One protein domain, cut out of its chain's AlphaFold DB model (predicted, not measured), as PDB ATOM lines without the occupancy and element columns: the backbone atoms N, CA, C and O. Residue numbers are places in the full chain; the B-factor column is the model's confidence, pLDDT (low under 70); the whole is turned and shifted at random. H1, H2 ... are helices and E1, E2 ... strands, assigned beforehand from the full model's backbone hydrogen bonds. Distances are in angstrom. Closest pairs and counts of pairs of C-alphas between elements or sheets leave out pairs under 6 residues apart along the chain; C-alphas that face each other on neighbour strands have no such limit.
ATOM      1  N   ILE A  28     406.644 334.770 315.853       63.94
ATOM      2  CA  ILE A  28     406.810 334.873 317.301       63.94
ATOM      3  C   ILE A  28     406.832 336.358 317.630       63.94
ATOM      4  O   ILE A  28     407.848 337.025 317.448       63.94
ATOM      5  N   LYS A  29     405.703 336.865 318.130       62.22
ATOM      6  CA  LYS A  29     405.593 338.243 318.608       62.22
ATOM      7  C   LYS A  29     406.190 338.318 320.008       62.22
ATOM      8  O   LYS A  29     405.609 337.807 320.963       62.22
ATOM      9  N   LYS A  30     407.379 338.910 320.127       81.12
ATOM     10  CA  LYS A  30     408.076 339.118 321.408       81.12
ATOM     11  C   LYS A  30     408.612 340.536 321.490       81.12
ATOM     12  O   LYS A  30     409.298 340.988 320.577       81.12
ATOM     13  N   ASN A  31     408.340 341.194 322.611       85.50
ATOM     14  CA  ASN A  31     408.848 342.525 322.917       85.50
ATOM     15  C   ASN A  31     410.026 342.422 323.885       85.50
ATOM     16  O   ASN A  31     410.044 341.548 324.751       85.50
ATOM     17  N   SER A  32     411.003 343.311 323.750       84.31
ATOM     18  CA  SER A  32     412.077 343.454 324.735       84.31
ATOM     19  C   SER A  32     412.484 344.911 324.882       84.31
ATOM     20  O   SER A  32     412.495 345.658 323.901       84.31
ATOM     21  N   ILE A  33     412.845 345.287 326.104       86.00
ATOM     22  CA  ILE A  33     413.391 346.600 326.438       86.00
ATOM     23  C   ILE A  33     414.788 346.380 327.013       86.00
ATOM     24  O   ILE A  33     414.994 345.501 327.848       86.00
ATOM     25  N   ASN A  34     415.754 347.161 326.547       81.81
ATOM     26  CA  ASN A  34     417.109 347.189 327.079       81.81
ATOM     27  C   ASN A  34     417.450 348.616 327.493       81.81
ATOM     28  O   ASN A  34     417.378 349.531 326.675       81.81
ATOM     29  N   ILE A  35     417.840 348.775 328.752       82.88
ATOM     30  CA  ILE A  35     418.300 350.041 329.313       82.88
ATOM     31  C   ILE A  35     419.762 349.850 329.695       82.88
ATOM     32  O   ILE A  35     420.119 348.851 330.322       82.88
ATOM     33  N   LYS A  36     420.619 350.785 329.289       80.19
ATOM     34  CA  LYS A  36     422.021 350.813 329.710       80.19
ATOM     35  C   LYS A  36     422.380 352.229 330.118       80.19
ATOM     36  O   LYS A  36     422.143 353.160 329.358       80.19
ATOM     37  N   ILE A  37     422.994 352.346 331.285       81.56
ATOM     38  CA  ILE A  37     423.597 353.575 331.793       81.56
ATOM     39  C   ILE A  37     425.101 353.322 331.873       81.56
ATOM     40  O   ILE A  37     425.550 352.192 332.091       81.56
ATOM     41  N   SER A  38     425.905 354.328 331.580       74.06
ATOM     42  CA  SER A  38     427.359 354.243 331.555       74.06
ATOM     43  C   SER A  38     427.934 355.550 332.058       74.06
ATOM     44  O   SER A  38     427.467 356.623 331.691       74.06
ATOM     45  N   TYR A  39     428.946 355.443 332.904       76.94
ATOM     46  CA  TYR A  39     429.729 356.574 333.362       76.94
ATOM     47  C   TYR A  39     431.064 356.562 332.624       76.94
ATOM     48  O   TYR A  39     431.685 355.506 332.475       76.94
ATOM     49  N   MET A  40     431.471 357.723 332.135       72.81
ATOM     50  CA  MET A  40     432.768 357.952 331.517       72.81
ATOM     51  C   MET A  40     433.609 358.714 332.540       72.81
ATOM     52  O   MET A  40     433.247 359.843 332.878       72.81
ATOM     53  N   PRO A  41     434.685 358.119 333.075       66.44
ATOM     54  CA  PRO A  41     435.547 358.817 334.015       66.44
ATOM     55  C   PRO A  41     436.256 359.990 333.332       66.44
ATOM     56  O   PRO A  41     436.458 359.987 332.117       66.44
ATOM     57  N   SER A  42     436.631 360.984 334.134       67.62
ATOM     58  CA  SER A  42     437.487 362.090 333.702       67.62
ATOM     59  C   SER A  42     438.842 361.559 333.237       67.62
ATOM     60  O   SER A  42     439.435 360.711 333.911       67.62
ATOM     61  N   ILE A  43     439.325 362.038 332.091       65.00
ATOM     62  CA  ILE A  43     440.631 361.658 331.543       65.00
ATOM     63  C   ILE A  43     441.425 362.941 331.312       65.00
ATOM     64  O   ILE A  43     440.997 363.825 330.572       65.00
ATOM     65  N   SER A  44     442.591 363.036 331.953       56.69
ATOM     66  CA  SER A  44     443.423 364.247 331.980       56.69
ATOM     67  C   SER A  44     444.356 364.410 330.774       56.69
ATOM     68  O   SER A  44     445.233 365.260 330.807       56.69
ATOM     69  N   ASN A  45     444.220 363.581 329.739       54.16
ATOM     70  CA  ASN A  45     445.079 363.586 328.553       54.16
ATOM     71  C   ASN A  45     444.185 363.504 327.313       54.16
ATOM     72  O   ASN A  45     443.195 362.779 327.386       54.16
ATOM     73  N   ASN A  46     444.547 364.182 326.212       53.00
ATOM     74  CA  ASN A  46     443.850 364.226 324.907       53.00
ATOM     75  C   ASN A  46     443.459 362.841 324.372       53.00
ATOM     76  O   ASN A  46     444.089 362.291 323.468       53.00
ATOM     77  N   GLN A  47     442.412 362.260 324.940       48.97
ATOM     78  CA  GLN A  47     441.903 360.950 324.599       48.97
ATOM     79  C   GLN A  47     440.499 361.126 324.058       48.97
ATOM     80  O   GLN A  47     439.610 361.673 324.707       48.97
ATOM     81  N   GLN A  48     440.311 360.633 322.842       53.00
ATOM     82  CA  GLN A  48     439.005 360.572 322.224       53.00
ATOM     83  C   GLN A  48     438.190 359.505 322.948       53.00
ATOM     84  O   GLN A  48     438.521 358.315 322.888       53.00
ATOM     85  N   VAL A  49     437.126 359.909 323.644       49.12
ATOM     86  CA  VAL A  49     436.239 358.928 324.267       49.12
ATOM     87  C   VAL A  49     435.205 358.494 323.241       49.12
ATOM     88  O   VAL A  49     434.335 359.259 322.823       49.12
ATOM     89  N   PHE A  50     435.317 357.235 322.822       50.66
ATOM     90  CA  PHE A  50     434.369 356.606 321.916       50.66
ATOM     91  C   PHE A  50     433.249 355.960 322.715       50.66
ATOM     92  O   PHE A  50     433.441 354.920 323.347       50.66
ATOM     93  N   VAL A  51     432.047 356.520 322.628       51.00
ATOM     94  CA  VAL A  51     430.854 355.816 323.100       51.00
ATOM     95  C   VAL A  51     430.159 355.233 321.884       51.00
ATOM     96  O   VAL A  51     429.565 355.946 321.074       51.00
ATOM     97  N   SER A  52     430.273 353.914 321.734       49.56
ATOM     98  CA  SER A  52     429.546 353.176 320.707       49.56
ATOM     99  C   SER A  52     428.260 352.591 321.282       49.56
ATOM    100  O   SER A  52     428.282 351.724 322.165       49.56
ATOM    101  N   PHE A  53     427.134 353.005 320.727       57.12
ATOM    102  CA  PHE A  53     425.872 352.287 320.803       57.12
ATOM    103  C   PHE A  53     425.630 351.562 319.474       57.12
ATOM    104  O   PHE A  53     426.260 351.900 318.472       57.12
ATOM    105  N   PRO A  54     424.742 350.554 319.418       52.47
ATOM    106  CA  PRO A  54     424.413 349.912 318.150       52.47
ATOM    107  C   PRO A  54     423.941 350.975 317.144       52.47
ATOM    108  O   PRO A  54     422.894 351.577 317.351       52.47
ATOM    109  N   GLY A  55     424.743 351.239 316.110       47.34
ATOM    110  CA  GLY A  55     424.456 352.245 315.082       47.34
ATOM    111  C   GLY A  55     424.846 353.699 315.396       47.34
ATOM    112  O   GLY A  55     424.705 354.533 314.511       47.34
ATOM    113  N   ILE A  56     425.359 354.030 316.590       51.19
ATOM    114  CA  ILE A  56     425.839 355.388 316.928       51.19
ATOM    115  C   ILE A  56     427.248 355.281 317.489       51.19
ATOM    116  O   ILE A  56     427.451 354.672 318.536       51.19
ATOM    117  N   ARG A  57     428.218 355.911 316.832       51.75
ATOM    118  CA  ARG A  57     429.542 356.156 317.408       51.75
ATOM    119  C   ARG A  57     429.646 357.649 317.683       51.75
ATOM    120  O   ARG A  57     429.783 358.424 316.745       51.75
ATOM    121  N   GLY A  58     429.546 358.037 318.950       50.59
ATOM    122  CA  GLY A  58     429.925 359.382 319.373       50.59
ATOM    123  C   GLY A  58     431.439 359.427 319.548       50.59
ATOM    124  O   GLY A  58     431.980 358.614 320.300       50.59
ATOM    125  N   VAL A  59     432.110 360.323 318.826       49.97
ATOM    126  CA  VAL A  59     433.514 360.675 319.069       49.97
ATOM    127  C   VAL A  59     433.501 362.011 319.794       49.97
ATOM    128  O   VAL A  59     433.051 363.001 319.224       49.97
ATOM    129  N   PHE A  60     433.947 362.030 321.047       53.94
ATOM    130  CA  PHE A  60     434.197 363.276 321.765       53.94
ATOM    131  C   PHE A  60     435.701 363.500 321.770       53.94
ATOM    132  O   PHE A  60     436.435 362.791 322.459       53.94
ATOM    133  N   GLU A  61     436.152 364.444 320.952       48.50
ATOM    134  CA  GLU A  61     437.498 364.993 321.051       48.50
ATOM    135  C   GLU A  61     437.434 366.109 322.095       48.50
ATOM    136  O   GLU A  61     436.759 367.114 321.892       48.50
ATOM    137  N   ALA A  62     438.053 365.897 323.254       46.50
ATOM    138  CA  ALA A  62     438.115 366.899 324.307       46.50
ATOM    139  C   ALA A  62     439.549 366.992 324.832       46.50
ATOM    140  O   ALA A  62     440.117 365.991 325.274       46.50
ATOM    141  N   GLU A  63     440.109 368.200 324.802       47.75
ATOM    142  CA  GLU A  63     441.220 368.574 325.672       47.75
ATOM    143  C   GLU A  63     440.673 368.615 327.105       47.75
ATOM    144  O   GLU A  63     439.723 369.338 327.394       47.75
ATOM    145  N   ASN A  64     441.205 367.771 327.994       50.88
ATOM    146  CA  ASN A  64     440.793 367.674 329.403       50.88
ATOM    147  C   ASN A  64     439.274 367.452 329.601       50.88
ATOM    148  O   ASN A  64     438.523 368.367 329.948       50.88
ATOM    149  N   SER A  65     438.799 366.217 329.397       57.91
ATOM    150  CA  SER A  65     437.392 365.876 329.651       57.91
ATOM    151  C   SER A  65     437.142 365.607 331.133       57.91
ATOM    152  O   SER A  65     437.751 364.701 331.696       57.91
ATOM    153  N   PHE A  66     436.180 366.309 331.744       58.75
ATOM    154  CA  PHE A  66     435.791 366.138 333.157       58.75
ATOM    155  C   PHE A  66     434.873 364.932 333.428       58.75
ATOM    156  O   PHE A  66     434.174 364.869 334.440       58.75
ATOM    157  N   GLY A  67     434.891 363.943 332.542       63.31
ATOM    158  CA  GLY A  67     433.986 362.807 332.597       63.31
ATOM    159  C   GLY A  67     432.611 363.144 332.027       63.31
ATOM    160  O   GLY A  67     432.309 364.276 331.640       63.31
ATOM    161  N   GLY A  68     431.780 362.118 331.918       70.25
ATOM    162  CA  GLY A  68     430.522 362.188 331.193       70.25
ATOM    163  C   GLY A  68     429.582 361.044 331.532       70.25
ATOM    164  O   GLY A  68     429.957 360.078 332.203       70.25
ATOM    165  N   PHE A  69     428.348 361.142 331.055       73.12
ATOM    166  CA  PHE A  69     427.354 360.089 331.213       73.12
ATOM    167  C   PHE A  69     426.801 359.683 329.856       73.12
ATOM    168  O   PHE A  69     426.469 360.507 329.009       73.12
ATOM    169  N   GLY A  70     426.682 358.379 329.655       77.56
ATOM    170  CA  GLY A  70     426.031 357.779 328.508       77.56
ATOM    171  C   GLY A  70     424.809 356.993 328.956       77.56
ATOM    172  O   GLY A  70     424.860 356.241 329.927       77.56
ATOM    173  N   GLY A  71     423.713 357.115 328.228       76.69
ATOM    174  CA  GLY A  71     422.504 356.338 328.449       76.69
ATOM    175  C   GLY A  71     421.940 355.843 327.130       76.69
ATOM    176  O   GLY A  71     422.065 356.511 326.106       76.69
ATOM    177  N   LYS A  72     421.295 354.678 327.140       80.88
ATOM    178  CA  LYS A  72     420.430 354.263 326.038       80.88
ATOM    179  C   LYS A  72     419.208 353.500 326.512       80.88
ATOM    180  O   LYS A  72     419.264 352.739 327.481       80.88
ATOM    181  N   LEU A  73     418.151 353.639 325.729       82.44
ATOM    182  CA  LEU A  73     416.941 352.842 325.781       82.44
ATOM    183  C   LEU A  73     416.732 352.219 324.402       82.44
ATOM    184  O   LEU A  73     416.763 352.913 323.390       82.44
ATOM    185  N   VAL A  74     416.547 350.904 324.356       87.50
ATOM    186  CA  VAL A  74     416.291 350.158 323.121       87.50
ATOM    187  C   VAL A  74     415.039 349.325 323.302       87.50
ATOM    188  O   VAL A  74     415.008 348.417 324.130       87.50
ATOM    189  N   PHE A  75     414.037 349.591 322.482       88.31
ATOM    190  CA  PHE A  75     412.865 348.751 322.317       88.31
ATOM    191  C   PHE A  75     413.060 347.840 321.101       88.31
ATOM    192  O   PHE A  75     413.537 348.282 320.055       88.31
ATOM    193  N   ASN A  76     412.702 346.562 321.219       89.56
ATOM    194  CA  ASN A  76     412.656 345.645 320.082       89.56
ATOM    195  C   ASN A  76     411.315 344.927 320.025       89.56
ATOM    196  O   ASN A  76     410.882 344.356 321.029       89.56
ATOM    197  N   HIS A  77     410.741 344.866 318.831       90.50
ATOM    198  CA  HIS A  77     409.552 344.093 318.511       90.50
ATOM    199  C   HIS A  77     409.915 342.996 317.507       90.50
ATOM    200  O   HIS A  77     410.263 343.280 316.362       90.50
ATOM    201  N   SER A  78     409.863 341.737 317.938       89.94
ATOM    202  CA  SER A  78     410.127 340.585 317.072       89.94
ATOM    203  C   SER A  78     408.917 340.326 316.187       89.94
ATOM    204  O   SER A  78     407.822 340.092 316.694       89.94
ATOM    205  N   LEU A  79     409.134 340.352 314.875       87.12
ATOM    206  CA  LEU A  79     408.139 339.969 313.874       87.12
ATOM    207  C   LEU A  79     408.173 338.454 313.645       87.12
ATOM    208  O   LEU A  79     407.151 337.824 313.385       87.12
ATOM    209  N   SER A  80     409.360 337.858 313.770       85.75
ATOM    210  CA  SER A  80     409.578 336.424 313.624       85.75
ATOM    211  C   SER A  80     410.771 335.950 314.456       85.75
ATOM    212  O   SER A  80     411.418 336.727 315.163       85.75
ATOM    213  N   ARG A  81     411.108 334.657 314.355       80.12
ATOM    214  CA  ARG A  81     412.348 334.115 314.939       80.12
ATOM    215  C   ARG A  81     413.608 334.808 314.408       80.12
ATOM    216  O   ARG A  81     414.588 334.895 315.147       80.12
ATOM    217  N   GLU A  82     413.568 335.320 313.183       87.19
ATOM    218  CA  GLU A  82     414.729 335.837 312.451       87.19
ATOM    219  C   GLU A  82     414.723 337.354 312.296       87.19
ATOM    220  O   GLU A  82     415.762 337.926 311.994       87.19
ATOM    221  N   LEU A  83     413.593 338.026 312.516       88.31
ATOM    222  CA  LEU A  83     413.453 339.457 312.257       88.31
ATOM    223  C   LEU A  83     412.822 340.192 313.437       88.31
ATOM    224  O   LEU A  83     411.812 339.758 313.996       88.31
ATOM    225  N   ALA A  84     413.393 341.347 313.773       89.62
ATOM    226  CA  ALA A  84     412.812 342.288 314.723       89.62
ATOM    227  C   ALA A  84     412.998 343.736 314.266       89.62
ATOM    228  O   ALA A  84     414.041 344.093 313.724       89.62
ATOM    229  N   ILE A  85     412.010 344.578 314.544       91.44
ATOM    230  CA  ILE A  85     412.135 346.034 314.455       91.44
ATOM    231  C   ILE A  85     412.728 346.532 315.773       91.44
ATOM    232  O   ILE A  85     412.402 346.012 316.843       91.44
ATOM    233  N   SER A  86     413.607 347.527 315.708       90.25
ATOM    234  CA  SER A  86     414.264 348.137 316.857       90.25
ATOM    235  C   SER A  86     414.104 349.650 316.818       90.25
ATOM    236  O   SER A  86     414.372 350.267 315.794       90.25
ATOM    237  N   ILE A  87     413.690 350.242 317.932       89.75
ATOM    238  CA  ILE A  87     413.718 351.690 318.148       89.75
ATOM    239  C   ILE A  87     414.678 351.937 319.300       89.75
ATOM    240  O   ILE A  87     414.583 351.272 320.334       89.75
ATOM    241  N   SER A  88     415.603 352.873 319.145       84.38
ATOM    242  CA  SER A  88     416.538 353.221 320.209       84.38
ATOM    243  C   SER A  88     416.718 354.715 320.346       84.38
ATOM    244  O   SER A  88     416.861 355.406 319.346       84.38
ATOM    245  N   ALA A  89     416.802 355.177 321.586       84.88
ATOM    246  CA  ALA A  89     417.263 356.510 321.927       84.88
ATOM    247  C   ALA A  89     418.543 356.388 322.758       84.88
ATOM    248  O   ALA A  89     418.629 355.539 323.650       84.88
ATOM    249  N   GLY A  90     419.541 357.207 322.451       81.31
ATOM    250  CA  GLY A  90     420.795 357.298 323.185       81.31
ATOM    251  C   GLY A  90     421.116 358.747 323.513       81.31
ATOM    252  O   GLY A  90     420.823 359.631 322.715       81.31
ATOM    253  N   LEU A  91     421.721 358.971 324.671       79.50
ATOM    254  CA  LEU A  91     422.249 360.258 325.106       79.50
ATOM    255  C   LEU A  91     423.696 360.050 325.537       79.50
ATOM    256  O   LEU A  91     424.004 359.075 326.225       79.50
ATOM    257  N   ILE A  92     424.569 360.966 325.149       76.19
ATOM    258  CA  ILE A  92     425.930 361.061 325.664       76.19
ATOM    259  C   ILE A  92     426.135 362.504 326.071       76.19
ATOM    260  O   ILE A  92     425.865 363.396 325.272       76.19
ATOM    261  N   THR A  93     426.596 362.726 327.290       74.56
ATOM    262  CA  THR A  93     427.004 364.032 327.793       74.56
ATOM    263  C   THR A  93     428.476 363.967 328.160       74.56
ATOM    264  O   THR A  93     428.933 362.978 328.736       74.56
ATOM    265  N   ALA A  94     429.227 365.001 327.808       71.31
ATOM    266  CA  ALA A  94     430.632 365.136 328.141       71.31
ATOM    267  C   ALA A  94     430.955 366.609 328.377       71.31
ATOM    268  O   ALA A  94     430.574 367.474 327.590       71.31
ATOM    269  N   ASN A  95     431.709 366.874 329.437       69.25
ATOM    270  CA  ASN A  95     432.257 368.197 329.691       69.25
ATOM    271  C   ASN A  95     433.679 368.268 329.112       69.25
ATOM    272  O   ASN A  95     434.459 367.325 329.285       69.25
ATOM    273  N   SER A  96     434.018 369.370 328.443       65.88
ATOM    274  CA  SER A  96     435.332 369.620 327.829       65.88
ATOM    275  C   SER A  96     435.811 371.045 328.096       65.88
ATOM    276  O   SER A  96     434.995 371.971 328.078       65.88
ATOM    277  N   VAL A  97     437.119 371.240 328.272       59.84
ATOM    278  CA  VAL A  97     437.742 372.574 328.337       59.84
ATOM    279  C   VAL A  97     438.332 372.888 326.970       59.84
ATOM    280  O   VAL A  97     439.190 372.155 326.496       59.84
ATOM    281  N   VAL A  98     437.853 373.946 326.315       58.84
ATOM    282  CA  VAL A  98     438.253 374.243 324.926       58.84
ATOM    283  C   VAL A  98     439.375 375.282 324.885       58.84
ATOM    284  O   VAL A  98     440.294 375.147 324.084       58.84
ATOM    285  N   THR A  99     439.363 376.301 325.754       55.06
ATOM    286  CA  THR A  99     440.476 377.256 325.946       55.06
ATOM    287  C   THR A  99     440.254 378.076 327.236       55.06
ATOM    288  O   THR A  99     439.120 378.179 327.692       55.06
ATOM    289  N   PHE A 100     441.327 378.620 327.840       55.84
ATOM    290  CA  PHE A 100     441.355 379.586 328.965       55.84
ATOM    291  C   PHE A 100     440.051 379.722 329.789       55.84
ATOM    292  O   PHE A 100     439.251 380.620 329.552       55.84
ATOM    293  N   ASN A 101     439.876 378.882 330.818       62.06
ATOM    294  CA  ASN A 101     438.788 378.976 331.811       62.06
ATOM    295  C   ASN A 101     437.340 378.792 331.305       62.06
ATOM    296  O   ASN A 101     436.404 378.958 332.094       62.06
ATOM    297  N   GLU A 102     437.119 378.406 330.048       61.72
ATOM    298  CA  GLU A 102     435.776 378.101 329.547       61.72
ATOM    299  C   GLU A 102     435.497 376.599 329.591       61.72
ATOM    300  O   GLU A 102     436.196 375.783 328.980       61.72
ATOM    301  N   THR A 103     434.451 376.228 330.331       66.50
ATOM    302  CA  THR A 103     433.951 374.851 330.352       66.50
ATOM    303  C   THR A 103     432.769 374.747 329.407       66.50
ATOM    304  O   THR A 103     431.772 375.452 329.571       66.50
ATOM    305  N   HIS A 104     432.861 373.834 328.444       68.38
ATOM    306  CA  HIS A 104     431.743 373.474 327.587       68.38
ATOM    307  C   HIS A 104     431.108 372.168 328.049       68.38
ATOM    308  O   HIS A 104     431.802 371.192 328.332       68.38
ATOM    309  N   ASN A 105     429.781 372.145 328.089       73.25
ATOM    310  CA  ASN A 105     429.003 370.924 328.197       73.25
ATOM    311  C   ASN A 105     428.489 370.558 326.804       73.25
ATOM    312  O   ASN A 105     427.705 371.295 326.203       73.25
ATOM    313  N   ASN A 106     428.943 369.415 326.307       73.44
ATOM    314  CA  ASN A 106     428.547 368.867 325.026       73.44
ATOM    315  C   ASN A 106     427.631 367.675 325.263       73.44
ATOM    316  O   ASN A 106     427.958 366.756 326.015       73.44
ATOM    317  N   SER A 107     426.495 367.645 324.581       76.75
ATOM    318  CA  SER A 107     425.634 366.473 324.566       76.75
ATOM    319  C   SER A 107     425.240 366.080 323.155       76.75
ATOM    320  O   SER A 107     425.035 366.919 322.279       76.75
ATOM    321  N   VAL A 108     425.146 364.776 322.937       76.12
ATOM    322  CA  VAL A 108     424.689 364.180 321.689       76.12
ATOM    323  C   VAL A 108     423.545 363.242 322.021       76.12
ATOM    324  O   VAL A 108     423.718 362.264 322.749       76.12
ATOM    325  N   THR A 109     422.373 363.542 321.477       81.81
ATOM    326  CA  THR A 109     421.196 362.678 321.546       81.81
ATOM    327  C   THR A 109     420.962 362.061 320.184       81.81
ATOM    328  O   THR A 109     420.980 362.756 319.175       81.81
ATOM    329  N   ALA A 110     420.708 360.763 320.125       79.38
ATOM    330  CA  ALA A 110     420.430 360.083 318.874       79.38
ATOM    331  C   ALA A 110     419.194 359.202 319.003       79.38
ATOM    332  O   ALA A 110     419.039 358.476 319.985       79.38
ATOM    333  N   ILE A 111     418.327 359.257 317.996       82.81
ATOM    334  CA  ILE A 111     417.116 358.442 317.898       82.81
ATOM    335  C   ILE A 111     417.224 357.631 316.615       82.81
ATOM    336  O   ILE A 111     417.265 358.198 315.524       82.81
ATOM    337  N   LEU A 112     417.277 356.308 316.745       84.19
ATOM    338  CA  LEU A 112     417.408 355.380 315.629       84.19
ATOM    339  C   LEU A 112     416.195 354.464 315.517       84.19
ATOM    340  O   LEU A 112     415.675 353.960 316.515       84.19
ATOM    341  N   LEU A 113     415.840 354.173 314.274       87.81
ATOM    342  CA  LEU A 113     414.965 353.086 313.877       87.81
ATOM    343  C   LEU A 113     415.797 352.070 313.087       87.81
ATOM    344  O   LEU A 113     416.566 352.432 312.198       87.81
ATOM    345  N   GLY A 114     415.655 350.789 313.396       88.12
ATOM    346  CA  GLY A 114     416.436 349.744 312.753       88.12
ATOM    347  C   GLY A 114     415.732 348.406 312.648       88.12
ATOM    348  O   GLY A 114     414.674 348.170 313.230       88.12
ATOM    349  N   ILE A 115     416.360 347.515 311.892       90.00
ATOM    350  CA  ILE A 115     415.925 346.142 311.656       90.00
ATOM    351  C   ILE A 115     417.049 345.213 312.108       90.00
ATOM    352  O   ILE A 115     418.202 345.358 311.695       90.00
ATOM    353  N   LYS A 116     416.706 344.254 312.966       89.94
ATOM    354  CA  LYS A 116     417.591 343.188 313.433       89.94
ATOM    355  C   LYS A 116     417.284 341.904 312.686       89.94
ATOM    356  O   LYS A 116     416.148 341.432 312.730       89.94
ATOM    357  N   TYR A 117     418.309 341.327 312.075       89.50
ATOM    358  CA  TYR A 117     418.266 339.998 311.486       89.50
ATOM    359  C   TYR A 117     419.054 339.013 312.355       89.50
ATOM    360  O   TYR A 117     420.217 339.259 312.673       89.50
ATOM    361  N   PHE A 118     418.424 337.906 312.739       86.81
ATOM    362  CA  PHE A 118     419.012 336.822 313.523       86.81
ATOM    363  C   PHE A 118     419.217 335.606 312.610       86.81
ATOM    364  O   PHE A 118     418.237 334.936 312.278       86.81
ATOM    365  N   PRO A 119     420.458 335.286 312.204       83.00
ATOM    366  CA  PRO A 119     420.714 334.170 311.299       83.00
ATOM    367  C   PRO A 119     420.263 332.829 311.899       83.00
ATOM    368  O   PRO A 119     420.758 332.396 312.945       83.00
ATOM    369  N   HIS A 120     419.349 332.142 311.210       72.56
ATOM    370  CA  HIS A 120     418.735 330.891 311.675       72.56
ATOM    371  C   HIS A 120     419.756 329.798 312.014       72.56
ATOM    372  O   HIS A 120     419.624 329.107 313.024       72.56
ATOM    373  N   ALA A 121     420.808 329.683 311.194       64.50
ATOM    374  CA  ALA A 121     421.856 328.671 311.326       64.50
ATOM    375  C   ALA A 121     422.596 328.729 312.676       64.50
ATOM    376  O   ALA A 121     423.142 327.722 313.115       64.50
ATOM    377  N   ILE A 122     422.585 329.887 313.344       64.25
ATOM    378  CA  ILE A 122     423.306 330.124 314.602       64.25
ATOM    379  C   ILE A 122     422.324 330.294 315.777       64.25
ATOM    380  O   ILE A 122     422.667 330.055 316.931       64.25
ATOM    381  N   SER A 123     421.066 330.655 315.497       58.47
ATOM    382  CA  SER A 123     420.067 330.982 316.521       58.47
ATOM    383  C   SER A 123     419.365 329.771 317.157       58.47
ATOM    384  O   SER A 123     418.714 329.949 318.186       58.47
ATOM    385  N   ASN A 124     419.431 328.568 316.576       55.69
ATOM    386  CA  ASN A 124     418.613 327.429 317.030       55.69
ATOM    387  C   ASN A 124     419.168 326.657 318.239       55.69
ATOM    388  O   ASN A 124     418.473 325.779 318.746       55.69
ATOM    389  N   LYS A 125     420.394 326.942 318.704       53.50
ATOM    390  CA  LYS A 125     421.071 326.106 319.715       53.50
ATOM    391  C   LYS A 125     421.659 326.818 320.939       53.50
ATOM    392  O   LYS A 125     422.280 326.139 321.745       53.50
ATOM    393  N   ALA A 126     421.483 328.125 321.146       53.91
ATOM    394  CA  ALA A 126     422.226 328.809 322.212       53.91
ATOM    395  C   ALA A 126     421.414 329.838 323.016       53.91
ATOM    396  O   ALA A 126     420.587 330.563 322.468       53.91
ATOM    397  N   SER A 127     421.767 329.982 324.303       68.50
ATOM    398  CA  SER A 127     421.455 331.150 325.153       68.50
ATOM    399  C   SER A 127     421.942 332.481 324.559       68.50
ATOM    400  O   SER A 127     421.596 333.549 325.057       68.50
ATOM    401  N   ILE A 128     422.753 332.429 323.499       72.31
ATOM    402  CA  ILE A 128     423.314 333.572 322.786       72.31
ATOM    403  C   ILE A 128     422.667 333.639 321.404       72.31
ATOM    404  O   ILE A 128     422.754 332.696 320.619       72.31
ATOM    405  N   LYS A 129     422.045 334.779 321.093       77.94
ATOM    406  CA  LYS A 129     421.367 335.016 319.816       77.94
ATOM    407  C   LYS A 129     422.090 336.122 319.033       77.94
ATOM    408  O   LYS A 129     421.785 337.299 319.248       77.94
ATOM    409  N   PRO A 130     423.063 335.786 318.165       84.44
ATOM    410  CA  PRO A 130     423.764 336.795 317.379       84.44
ATOM    411  C   PRO A 130     422.808 337.461 316.388       84.44
ATOM    412  O   PRO A 130     421.851 336.843 315.912       84.44
ATOM    413  N   TYR A 131     423.068 338.730 316.081       86.31
ATOM    414  CA  TYR A 131     422.256 339.502 315.151       86.31
ATOM    415  C   TYR A 131     423.086 340.505 314.359       86.31
ATOM    416  O   TYR A 131     424.100 341.010 314.838       86.31
ATOM    417  N   VAL A 132     422.595 340.823 313.165       88.19
ATOM    418  CA  VAL A 132     423.021 341.974 312.367       88.19
ATOM    419  C   VAL A 132     421.956 343.057 312.517       88.19
ATOM    420  O   VAL A 132     420.764 342.757 312.469       88.19
ATOM    421  N   LEU A 133     422.373 344.304 312.729       85.19
ATOM    422  CA  LEU A 133     421.485 345.460 312.840       85.19
ATOM    423  C   LEU A 133     421.815 346.452 311.726       85.19
ATOM    424  O   LEU A 133     422.947 346.920 311.643       85.19
ATOM    425  N   GLY A 134     420.811 346.796 310.925       86.38
ATOM    426  CA  GLY A 134     420.826 347.995 310.090       86.38
ATOM    427  C   GLY A 134     419.908 349.041 310.710       86.38
ATOM    428  O   GLY A 134     418.777 348.715 311.066       86.38
ATOM    429  N   SER A 135     420.379 350.275 310.872       84.12
ATOM    430  CA  SER A 135     419.601 351.355 311.481       84.12
ATOM    431  C   SER A 135     419.846 352.689 310.797       84.12
ATOM    432  O   SER A 135     420.954 352.965 310.346       84.12
ATOM    433  N   LEU A 136     418.812 353.520 310.779       83.75
ATOM    434  CA  LEU A 136     418.829 354.900 310.314       83.75
ATOM    435  C   LEU A 136     418.233 355.773 311.414       83.75
ATOM    436  O   LEU A 136     417.395 355.316 312.193       83.75
ATOM    437  N   GLY A 137     418.651 357.027 311.502       80.81
ATOM    438  CA  GLY A 137     418.137 357.891 312.547       80.81
ATOM    439  C   GLY A 137     418.668 359.304 312.503       80.81
ATOM    440  O   GLY A 137     419.460 359.665 311.633       80.81
ATOM    441  N   LEU A 138     418.193 360.085 313.464       80.94
ATOM    442  CA  LEU A 138     418.552 361.481 313.650       80.94
ATOM    443  C   LEU A 138     419.528 361.601 314.814       80.94
ATOM    444  O   LEU A 138     419.399 360.899 315.821       80.94
ATOM    445  N   VAL A 139     420.485 362.511 314.671       77.06
ATOM    446  CA  VAL A 139     421.465 362.845 315.701       77.06
ATOM    447  C   VAL A 139     421.368 364.342 315.966       77.06
ATOM    448  O   VAL A 139     421.462 365.146 315.044       77.06
ATOM    449  N   PHE A 140     421.166 364.696 317.227       79.19
ATOM    450  CA  PHE A 140     421.055 366.057 317.729       79.19
ATOM    451  C   PHE A 140     422.271 366.346 318.604       79.19
ATOM    452  O   PHE A 140     422.517 365.633 319.577       79.19
ATOM    453  N   GLY A 141     423.030 367.377 318.250       77.62
ATOM    454  CA  GLY A 141     424.118 367.899 319.069       77.62
ATOM    455  C   GLY A 141     423.673 369.146 319.823       77.62
ATOM    456  O   GLY A 141     422.928 369.965 319.285       77.62
ATOM    457  N   TYR A 142     424.141 369.293 321.054       75.56
ATOM    458  CA  TYR A 142     423.979 370.497 321.860       75.56
ATOM    459  C   TYR A 142     425.305 370.830 322.538       75.56
ATOM    460  O   TYR A 142     425.942 369.944 323.104       75.56
ATOM    461  N   GLN A 143     425.684 372.103 322.507       74.06
ATOM    462  CA  GLN A 143     426.861 372.635 323.183       74.06
ATOM    463  C   GLN A 143     426.444 373.878 323.966       74.06
ATOM    464  O   GLN A 143     425.855 374.800 323.401       74.06
ATOM    465  N   SER A 144     426.765 373.917 325.257       75.12
ATOM    466  CA  SER A 144     426.697 375.133 326.071       75.12
ATOM    467  C   SER A 144     428.067 375.447 326.654       75.12
ATOM    468  O   SER A 144     428.829 374.538 326.960       75.12
ATOM    469  N   GLY A 145     428.409 376.732 326.760       63.00
ATOM    470  CA  GLY A 145     429.646 377.206 327.379       63.00
ATOM    471  C   GLY A 145     429.340 378.016 328.632       63.00
ATOM    472  O   GLY A 145     428.372 378.776 328.653       63.00
ATOM    473  N   VAL A 146     430.158 377.847 329.666       59.81
ATOM    474  CA  VAL A 146     430.178 378.715 330.844       59.81
ATOM    475  C   VAL A 146     431.608 379.212 331.018       59.81
ATOM    476  O   VAL A 146     432.528 378.414 331.220       59.81
ATOM    477  N   SER A 147     431.798 380.523 330.913       50.72
ATOM    478  CA  SER A 147     433.083 381.170 331.162       50.72
ATOM    479  C   SER A 147     433.246 381.354 332.667       50.72
ATOM    480  O   SER A 147     432.408 381.989 333.312       50.72
ATOM    481  N   ALA A 148     434.317 380.818 333.254       50.50
ATOM    482  CA  ALA A 148     434.674 381.144 334.630       50.50
ATOM    483  C   ALA A 148     435.269 382.562 334.666       50.50
ATOM    484  O   ALA A 148     436.490 382.738 334.663       50.50
TER     485      ALA A 148
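This is residues 28 to 148 of the 153 residues of an uncharacterized protein of bacterium BMS3Abin04 (UniProt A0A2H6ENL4). Picture one long, twisted sheet of five antiparallel strands, E1, E4, E5, E6 and E7, with the short hairpin E2 and E3 covering part of one face, a small sandwich only partly face to face. Past one end of the sheet, between E6 and E7, the chain makes a loop that holds the short helix H1. The printed part has 121 residues, with seven named strands and one named helix in the order E1 E2 E3 E4 E5 E6 H1 E7; the class is mostly strand, and the large sheet has the order E1 - E4 - E5 - E6 - E7. The whole is a loose rod of 57 by 24 by 18 A, with a radius of gyration of the C-alphas of 17.9 A.

Find C-alpha 30 at (408.076, 339.118, 321.408); from there E1, residues 30 to 40, runs 32.7 A. Next come E2, residues 49 to 53, 12.8 A, and E3, residues 56 to 60, 12.5 A. E4, residues 65 to 78, runs 39.3 A, and E5, residues 83 to 99, is the longest strand by residues at 48.4 A, beginning at C-alpha 83 at (413.453, 339.457, 312.257). E6, residues 102 to 117, spans 45.7 A and bends by 55 degrees at residue 113. H1 is residues 120 to 123, 5.0 A. E7, residues 132 to 147, spans 44.6 A, bends by 64 degrees at residue 136 and ends at (433.083, 381.170, 331.162).

Begin at the edge strand E1, antiparallel to E4 at 175 degrees; look at N 34 and O 74, 2.8 A, within hydrogen-bond range. E4, E5 and E6 form a meander, each strand the antiparallel neighbour of the one before; check N 73 and O 89, 2.9 A, in the hairpin E4 and E5, and N 90 and O 110, 2.8 A, in the hairpin E5 and E6. The other edge strand, E7, is antiparallel to E6, with N 109 and O 140 2.8 A apart. In the hairpin E2 and E3, N 53 and O 56 are 2.8 A apart. This small sheet faces the large one as a sandwich, two sheets face to face, their facing parts 7.8 A centre to centre; the closest C-alphas of E3 and E6 are those of Ile 56 and Ala 110, 7.4 A. H1 is not on the large sheet, and it is too short for an O i to N i+4 pair.

The C-alphas of Ala 121 and Ala 148, the two farthest apart, are 58.8 A apart. The printed part has no cut and no long link. The mean pLDDT of the printed part is 71.6; look for values under 70 at residues 28 to 29, 41 to 67, 95 to 104, 121 to 127 and 145 to 148.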